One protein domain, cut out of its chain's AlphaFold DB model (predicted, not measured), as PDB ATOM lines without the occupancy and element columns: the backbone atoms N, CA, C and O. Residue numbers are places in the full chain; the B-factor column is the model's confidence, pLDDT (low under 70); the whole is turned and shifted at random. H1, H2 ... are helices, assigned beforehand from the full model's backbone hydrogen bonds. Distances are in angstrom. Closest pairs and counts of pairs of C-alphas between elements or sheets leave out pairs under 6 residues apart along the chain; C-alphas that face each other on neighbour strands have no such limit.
ATOM      1  N   VAL A   2     355.463 389.188 231.741       54.44
ATOM      2  CA  VAL A   2     356.230 390.336 231.184       54.44
ATOM      3  C   VAL A   2     357.638 390.477 231.805       54.44
ATOM      4  O   VAL A   2     358.427 391.290 231.352       54.44
ATOM      5  N   ASP A   3     358.006 389.638 232.780       62.41
ATOM      6  CA  ASP A   3     359.302 389.737 233.483       62.41
ATOM      7  C   ASP A   3     360.396 388.866 232.833       62.41
ATOM      8  O   ASP A   3     361.383 388.490 233.460       62.41
ATOM      9  N   ASN A   4     360.212 388.503 231.560       81.94
ATOM     10  CA  ASN A   4     361.237 387.801 230.802       81.94
ATOM     11  C   ASN A   4     362.311 388.820 230.387       81.94
ATOM     12  O   ASN A   4     362.089 389.662 229.519       81.94
ATOM     13  N   GLN A   5     363.482 388.733 231.014       84.44
ATOM     14  CA  GLN A   5     364.586 389.663 230.789       84.44
ATOM     15  C   GLN A   5     365.092 389.659 229.337       84.44
ATOM     16  O   GLN A   5     365.522 390.705 228.847       84.44
ATOM     17  N   ALA A   6     364.988 388.531 228.623       89.25
ATOM     18  CA  ALA A   6     365.337 388.451 227.203       89.25
ATOM     19  C   ALA A   6     364.366 389.272 226.340       89.25
ATOM     20  O   ALA A   6     364.807 390.100 225.549       89.25
ATOM     21  N   PHE A   7     363.058 389.132 226.581       92.62
ATOM     22  CA  PHE A   7     362.018 389.922 225.912       92.62
ATOM     23  C   PHE A   7     362.205 391.427 226.125       92.62
ATOM     24  O   PHE A   7     362.159 392.200 225.173       92.62
ATOM     25  N   ILE A   8     362.449 391.850 227.370       92.38
ATOM     26  CA  ILE A   8     362.652 393.270 227.676       92.38
ATOM     27  C   ILE A   8     363.905 393.804 226.981       92.38
ATOM     28  O   ILE A   8     363.881 394.909 226.441       92.38
ATOM     29  N   SER A   9     364.991 393.031 226.974       91.94
ATOM     30  CA  SER A   9     366.245 393.436 226.329       91.94
ATOM     31  C   SER A   9     366.075 393.580 224.817       91.94
ATOM     32  O   SER A   9     366.481 394.594 224.255       91.94
ATOM     33  N   GLU A  10     365.408 392.620 224.174       95.00
ATOM     34  CA  GLU A  10     365.095 392.671 222.744       95.00
ATOM     35  C   GLU A  10     364.192 393.866 222.419       95.00
ATOM     36  O   GLU A  10     364.510 394.662 221.537       95.00
ATOM     37  N   ALA A  11     363.131 394.091 223.200       94.62
ATOM     38  CA  ALA A  11     362.245 395.233 223.005       94.62
ATOM     39  C   ALA A  11     362.980 396.578 223.136       94.62
ATOM     40  O   ALA A  11     362.766 397.472 222.317       94.62
ATOM     41  N   LYS A  12     363.884 396.726 224.117       94.31
ATOM     42  CA  LYS A  12     364.716 397.931 224.277       94.31
ATOM     43  C   LYS A  12     365.575 398.200 223.041       94.31
ATOM     44  O   LYS A  12     365.622 399.342 222.588       94.31
ATOM     45  N   VAL A  13     366.214 397.165 222.488       94.94
ATOM     46  CA  VAL A  13     367.025 397.282 221.264       94.94
ATOM     47  C   VAL A  13     366.159 397.738 220.093       94.94
ATOM     48  O   VAL A  13     366.505 398.707 219.423       94.94
ATOM     49  N   LEU A  14     364.994 397.117 219.899       96.31
ATOM     50  CA  LEU A  14     364.062 397.467 218.820       96.31
ATOM     51  C   LEU A  14     363.572 398.916 218.919       96.31
ATOM     52  O   LEU A  14     363.515 399.628 217.918       96.31
ATOM     53  N   ILE A  15     363.290 399.388 220.137       94.62
ATOM     54  CA  ILE A  15     362.914 400.784 220.401       94.62
ATOM     55  C   ILE A  15     364.047 401.745 220.030       94.62
ATOM     56  O   ILE A  15     363.774 402.816 219.489       94.62
ATOM     57  N   GLN A  16     365.301 401.384 220.312       92.12
ATOM     58  CA  GLN A  16     366.476 402.216 220.027       92.12
ATOM     59  C   GLN A  16     366.824 402.265 218.540       92.12
ATOM     60  O   GLN A  16     367.172 403.335 218.046       92.12
ATOM     61  N   ILE A  17     366.696 401.151 217.816       93.38
ATOM     62  CA  ILE A  17     366.930 401.123 216.362       93.38
ATOM     63  C   ILE A  17     365.722 401.627 215.558       93.38
ATOM     64  O   ILE A  17     365.865 401.956 214.387       93.38
ATOM     65  N   GLY A  18     364.541 401.698 216.181       93.88
ATOM     66  CA  GLY A  18     363.323 402.217 215.561       93.88
ATOM     67  C   GLY A  18     362.533 401.196 214.738       93.88
ATOM     68  O   GLY A  18     361.671 401.605 213.965       93.88
ATOM     69  N   ASP A  19     362.771 399.892 214.916       96.00
ATOM     70  CA  ASP A  19     362.052 398.831 214.196       96.00
ATOM     71  C   ASP A  19     360.687 398.553 214.846       96.00
ATOM     72  O   ASP A  19     360.519 397.668 215.691       96.00
ATOM     73  N   SER A  20     359.698 399.368 214.476       95.31
ATOM     74  CA  SER A  20     358.328 399.262 214.985       95.31
ATOM     75  C   SER A  20     357.618 397.989 214.520       95.31
ATOM     76  O   SER A  20     356.789 397.455 215.256       95.31
ATOM     77  N   HIS A  21     357.959 397.468 213.339       95.56
ATOM     78  CA  HIS A  21     357.324 396.277 212.780       95.56
ATOM     79  C   HIS A  21     357.736 395.016 213.539       95.56
ATOM     80  O   HIS A  21     356.888 394.229 213.973       95.56
ATOM     81  N   TYR A  22     359.039 394.833 213.753       96.12
ATOM     82  CA  TYR A  22     359.524 393.696 214.519       96.12
ATOM     83  C   TYR A  22     359.149 393.832 216.001       96.12
ATOM     84  O   TYR A  22     358.776 392.838 216.629       96.12
ATOM     85  N   LEU A  23     359.122 395.057 216.546       95.88
ATOM     86  CA  LEU A  23     358.571 395.300 217.878       95.88
ATOM     87  C   LEU A  23     357.103 394.869 217.974       95.88
ATOM     88  O   LEU A  23     356.735 394.188 218.927       95.88
ATOM     89  N   GLU A  24     356.259 395.203 216.999       95.06
ATOM     90  CA  GLU A  24     354.856 394.784 216.994       95.06
ATOM     91  C   GLU A  24     354.705 393.258 216.979       95.06
ATOM     92  O   GLU A  24     353.891 392.700 217.727       95.06
ATOM     93  N   LYS A  25     355.519 392.571 216.172       95.56
ATOM     94  CA  LYS A  25     355.552 391.106 216.121       95.56
ATOM     95  C   LYS A  25     355.967 390.513 217.467       95.56
ATOM     96  O   LYS A  25     355.293 389.604 217.957       95.56
ATOM     97  N   LEU A  26     357.023 391.048 218.082       94.62
ATOM     98  CA  LEU A  26     357.499 390.628 219.399       94.62
ATOM     99  C   LEU A  26     356.414 390.837 220.466       94.62
ATOM    100  O   LEU A  26     356.069 389.911 221.194       94.62
ATOM    101  N   LEU A  27     355.799 392.019 220.523       93.56
ATOM    102  CA  LEU A  27     354.723 392.316 221.475       93.56
ATOM    103  C   LEU A  27     353.521 391.372 221.285       93.56
ATOM    104  O   LEU A  27     352.958 390.875 222.264       93.56
ATOM    105  N   SER A  28     353.181 391.038 220.038       93.44
ATOM    106  CA  SER A  28     352.094 390.106 219.713       93.44
ATOM    107  C   SER A  28     352.374 388.671 220.171       93.44
ATOM    108  O   SER A  28     351.467 388.012 220.683       93.44
ATOM    109  N   GLN A  29     353.619 388.188 220.065       93.44
ATOM    110  CA  GLN A  29     354.018 386.866 220.580       93.44
ATOM    111  C   GLN A  29     353.791 386.743 222.092       93.44
ATOM    112  O   GLN A  29     353.375 385.694 222.582       93.44
ATOM    113  N   TYR A  30     353.984 387.843 222.821       91.50
ATOM    114  CA  TYR A  30     353.733 387.938 224.261       91.50
ATOM    115  C   TYR A  30     352.289 388.354 224.599       91.50
ATOM    116  O   TYR A  30     351.990 388.665 225.752       91.50
ATOM    117  N   LYS A  31     351.374 388.318 223.617       91.69
ATOM    118  CA  LYS A  31     349.943 388.657 223.744       91.69
ATOM    119  C   LYS A  31     349.673 390.111 224.171       91.69
ATOM    120  O   LYS A  31     348.597 390.420 224.681       91.69
ATOM    121  N   LEU A  32     350.616 391.021 223.927       90.19
ATOM    122  CA  LEU A  32     350.488 392.451 224.218       90.19
ATOM    123  C   LEU A  32     349.867 393.190 223.023       90.19
ATOM    124  O   LEU A  32     350.551 393.881 222.277       90.19
ATOM    125  N   THR A  33     348.560 393.008 222.822       88.38
ATOM    126  CA  THR A  33     347.849 393.507 221.626       88.38
ATOM    127  C   THR A  33     346.856 394.643 221.883       88.38
ATOM    128  O   THR A  33     346.357 395.243 220.935       88.38
ATOM    129  N   SER A  34     346.543 394.955 223.143       88.75
ATOM    130  CA  SER A  34     345.552 395.970 223.516       88.75
ATOM    131  C   SER A  34     346.220 397.236 224.050       88.75
ATOM    132  O   SER A  34     347.339 397.196 224.562       88.75
ATOM    133  N   GLN A  35     345.508 398.363 224.008       87.56
ATOM    134  CA  GLN A  35     345.976 399.640 224.561       87.56
ATOM    135  C   GLN A  35     346.444 399.515 226.023       87.56
ATOM    136  O   GLN A  35     347.494 400.047 226.381       87.56
ATOM    137  N   SER A  36     345.708 398.775 226.860       87.12
ATOM    138  CA  SER A  36     346.083 398.552 228.262       87.12
ATOM    139  C   SER A  36     347.371 397.738 228.398       87.12
ATOM    140  O   SER A  36     348.191 398.043 229.263       87.12
ATOM    141  N   HIS A  37     347.601 396.757 227.521       89.81
ATOM    142  CA  HIS A  37     348.860 396.015 227.480       89.81
ATOM    143  C   HIS A  37     350.040 396.920 227.123       89.81
ATOM    144  O   HIS A  37     351.067 396.863 227.799       89.81
ATOM    145  N   TYR A  38     349.889 397.793 226.121       89.62
ATOM    146  CA  TYR A  38     350.932 398.763 225.778       89.62
ATOM    147  C   TYR A  38     351.219 399.706 226.952       89.62
ATOM    148  O   TYR A  38     352.378 399.885 227.309       89.62
ATOM    149  N   GLN A  39     350.195 400.244 227.620       87.62
ATOM    150  CA  GLN A  39     350.382 401.102 228.801       87.62
ATOM    151  C   GLN A  39     351.120 400.385 229.938       87.62
ATOM    152  O   GLN A  39     352.051 400.941 230.521       87.62
ATOM    153  N   GLN A  40     350.744 399.138 230.235       88.31
ATOM    154  CA  GLN A  40     351.427 398.326 231.243       88.31
ATOM    155  C   GLN A  40     352.886 398.070 230.857       88.31
ATOM    156  O   GLN A  40     353.776 398.223 231.694       88.31
ATOM    157  N   PHE A  41     353.146 397.748 229.590       90.31
ATOM    158  CA  PHE A  41     354.493 397.571 229.058       90.31
ATOM    159  C   PHE A  41     355.342 398.840 229.226       90.31
ATOM    160  O   PHE A  41     356.440 398.764 229.776       90.31
ATOM    161  N   LEU A  42     354.806 400.014 228.869       89.44
ATOM    162  CA  LEU A  42     355.477 401.300 229.083       89.44
ATOM    163  C   LEU A  42     355.777 401.562 230.558       89.44
ATOM    164  O   LEU A  42     356.895 401.940 230.904       89.44
ATOM    165  N   SER A  43     354.791 401.337 231.432       88.12
ATOM    166  CA  SER A  43     354.980 401.554 232.868       88.12
ATOM    167  C   SER A  43     356.072 400.652 233.436       88.12
ATOM    168  O   SER A  43     356.890 401.127 234.215       88.12
ATOM    169  N   LYS A  44     356.142 399.389 232.994       89.88
ATOM    170  CA  LYS A  44     357.154 398.432 233.446       89.88
ATOM    171  C   LYS A  44     358.546 398.808 232.964       89.88
ATOM    172  O   LYS A  44     359.484 398.760 233.753       89.88
ATOM    173  N   LEU A  45     358.685 399.222 231.703       91.31
ATOM    174  CA  LEU A  45     359.966 399.709 231.188       91.31
ATOM    175  C   LEU A  45     360.505 400.865 232.035       91.31
ATOM    176  O   LEU A  45     361.681 400.857 232.393       91.31
ATOM    177  N   LYS A  46     359.636 401.808 232.414       88.94
ATOM    178  CA  LYS A  46     360.022 402.943 233.250       88.94
ATOM    179  C   LYS A  46     360.344 402.534 234.690       88.94
ATOM    180  O   LYS A  46     361.416 402.857 235.177       88.94
ATOM    181  N   THR A  47     359.445 401.825 235.375       88.50
ATOM    182  CA  THR A  47     359.571 401.589 236.826       88.50
ATOM    183  C   THR A  47     360.502 400.440 237.194       88.50
ATOM    184  O   THR A  47     361.133 400.493 238.243       88.50
ATOM    185  N   GLN A  48     360.587 399.395 236.366       88.19
ATOM    186  CA  GLN A  48     361.352 398.181 236.688       88.19
ATOM    187  C   GLN A  48     362.708 398.129 235.986       88.19
ATOM    188  O   GLN A  48     363.594 397.389 236.407       88.19
ATOM    189  N   HIS A  49     362.870 398.882 234.899       85.94
ATOM    190  CA  HIS A  49     364.030 398.764 234.022       85.94
ATOM    191  C   HIS A  49     364.713 400.092 233.702       85.94
ATOM    192  O   HIS A  49     365.562 400.094 232.801       85.94
ATOM    193  N   ASP A  50     364.318 401.164 234.399       88.06
ATOM    194  CA  ASP A  50     364.835 402.531 234.264       88.06
ATOM    195  C   ASP A  50     364.995 402.957 232.795       88.06
ATOM    196  O   ASP A  50     366.035 403.420 232.329       88.06
ATOM    197  N   PHE A  51     363.968 402.657 231.998       89.81
ATOM    198  CA  PHE A  51     363.974 402.873 230.559       89.81
ATOM    199  C   PHE A  51     362.837 403.812 230.179       89.81
ATOM    200  O   PHE A  51     361.708 403.386 229.914       89.81
ATOM    201  N   ASP A  52     363.144 405.109 230.148       90.56
ATOM    202  CA  ASP A  52     362.204 406.133 229.708       90.56
ATOM    203  C   ASP A  52     362.093 406.123 228.176       90.56
ATOM    204  O   ASP A  52     362.932 406.650 227.442       90.56
ATOM    205  N   MET A  53     361.064 405.438 227.678       91.81
ATOM    206  CA  MET A  53     360.860 405.251 226.246       91.81
ATOM    207  C   MET A  53     360.727 406.576 225.471       91.81
ATOM    208  O   MET A  53     361.424 406.697 224.459       91.81
ATOM    209  N   PRO A  54     359.899 407.565 225.882       91.81
ATOM    210  CA  PRO A  54     359.889 408.889 225.256       91.81
ATOM    211  C   PRO A  54     361.290 409.480 225.082       91.81
ATOM    212  O   PRO A  54     361.659 409.875 223.974       91.81
ATOM    213  N   GLN A  55     362.113 409.454 226.132       93.06
ATOM    214  CA  GLN A  55     363.491 409.942 226.068       93.06
ATOM    215  C   GLN A  55     364.333 409.165 225.045       93.06
ATOM    216  O   GLN A  55     365.059 409.773 224.253       93.06
ATOM    217  N   LEU A  63     361.159 408.380 214.461       93.88
ATOM    218  CA  LEU A  63     359.849 408.871 214.039       93.88
ATOM    219  C   LEU A  63     358.817 407.746 213.888       93.88
ATOM    220  O   LEU A  63     357.679 407.883 214.330       93.88
ATOM    221  N   GLU A  64     359.217 406.614 213.316       93.25
ATOM    222  CA  GLU A  64     358.315 405.473 213.128       93.25
ATOM    223  C   GLU A  64     357.899 404.844 214.460       93.25
ATOM    224  O   GLU A  64     356.743 404.464 214.635       93.25
ATOM    225  N   MET A  65     358.798 404.836 215.448       94.62
ATOM    226  CA  MET A  65     358.481 404.373 216.798       94.62
ATOM    227  C   MET A  65     357.512 405.328 217.509       94.62
ATOM    228  O   MET A  65     356.562 404.884 218.155       94.62
ATOM    229  N   LEU A  66     357.702 406.644 217.345       92.25
ATOM    230  CA  LEU A  66     356.771 407.659 217.849       92.25
ATOM    231  C   LEU A  66     355.363 407.462 217.267       92.25
ATOM    232  O   LEU A  66     354.384 407.415 218.016       92.25
ATOM    233  N   LYS A  67     355.258 407.319 215.941       90.50
ATOM    234  CA  LYS A  67     353.982 407.087 215.248       90.50
ATOM    235  C   LYS A  67     353.331 405.781 215.692       90.50
ATOM    236  O   LYS A  67     352.139 405.777 215.991       90.50
ATOM    237  N   PHE A  68     354.112 404.705 215.797       92.69
ATOM    238  CA  PHE A  68     353.640 403.401 216.252       92.69
ATOM    239  C   PHE A  68     352.978 403.488 217.632       92.69
ATOM    240  O   PHE A  68     351.816 403.107 217.790       92.69
ATOM    241  N   PHE A  69     353.669 404.046 218.629       90.75
ATOM    242  CA  PHE A  69     353.104 404.130 219.976       90.75
ATOM    243  C   PHE A  69     351.898 405.057 220.051       90.75
ATOM    244  O   PHE A  69     350.944 404.742 220.756       90.75
TER     245      PHE A  69
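AT A GLANCE: This is residues 2 to 55 and 63 to 69 of the 321 residues of the protein "Ankyrin_rpt-contain_dom domain-containing protein" of Oxytricha trifallax (UniProt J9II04). A helical hairpin, H1 and H2 side by side, has H3 crossing near H1 on one side and the short H4 near its turn. The printed part has 61 residues with four named helices, H1 to H4 along the chain, and no named strand; the class is all helix. It is compact, with a radius of gyration of the C-alphas of 10.5 A, and spans 25 by 24 by 21 A.

IN THESE COORDINATES: H1, residues 5 to 17, begins at C-alpha 5 (364.586, 389.663, 230.789) and is 18.6 A long. H2 is residues 20 to 29, 14.3 A; H3 residues 35 to 49, 20.4 A; H4 residues 63 to 69, 10.2 A, ending at C-alpha 69 (353.104, 404.130, 219.976).

HOW THE PARTS SIT: H1 and H2 touch, C-alphas 14 and 23 closest at 6.0 A, opposite ways at a shallow tilt of 18 degrees. H3 is close to H1 but not clearly touching, C-alphas 8 and 45 closest at 7.8 A, about perpendicular at 80 degrees. H2 and H4 only just touch, with 3 pairs of C-alphas within 8 A, Ser 20 and Met 65 closest at 5.4 A. H2 and H3 are apart. In H1, H2, H3 and H4 every O i to N i+4 pair is within hydrogen-bond range.

THE WHOLE: C-alphas 3 and 63 are farthest apart, 27.3 A. Residues 56 to 62 are cut out, a 12.6 A gap between C-alphas 55 and 63. Residues 2 to 3 have pLDDT under 70.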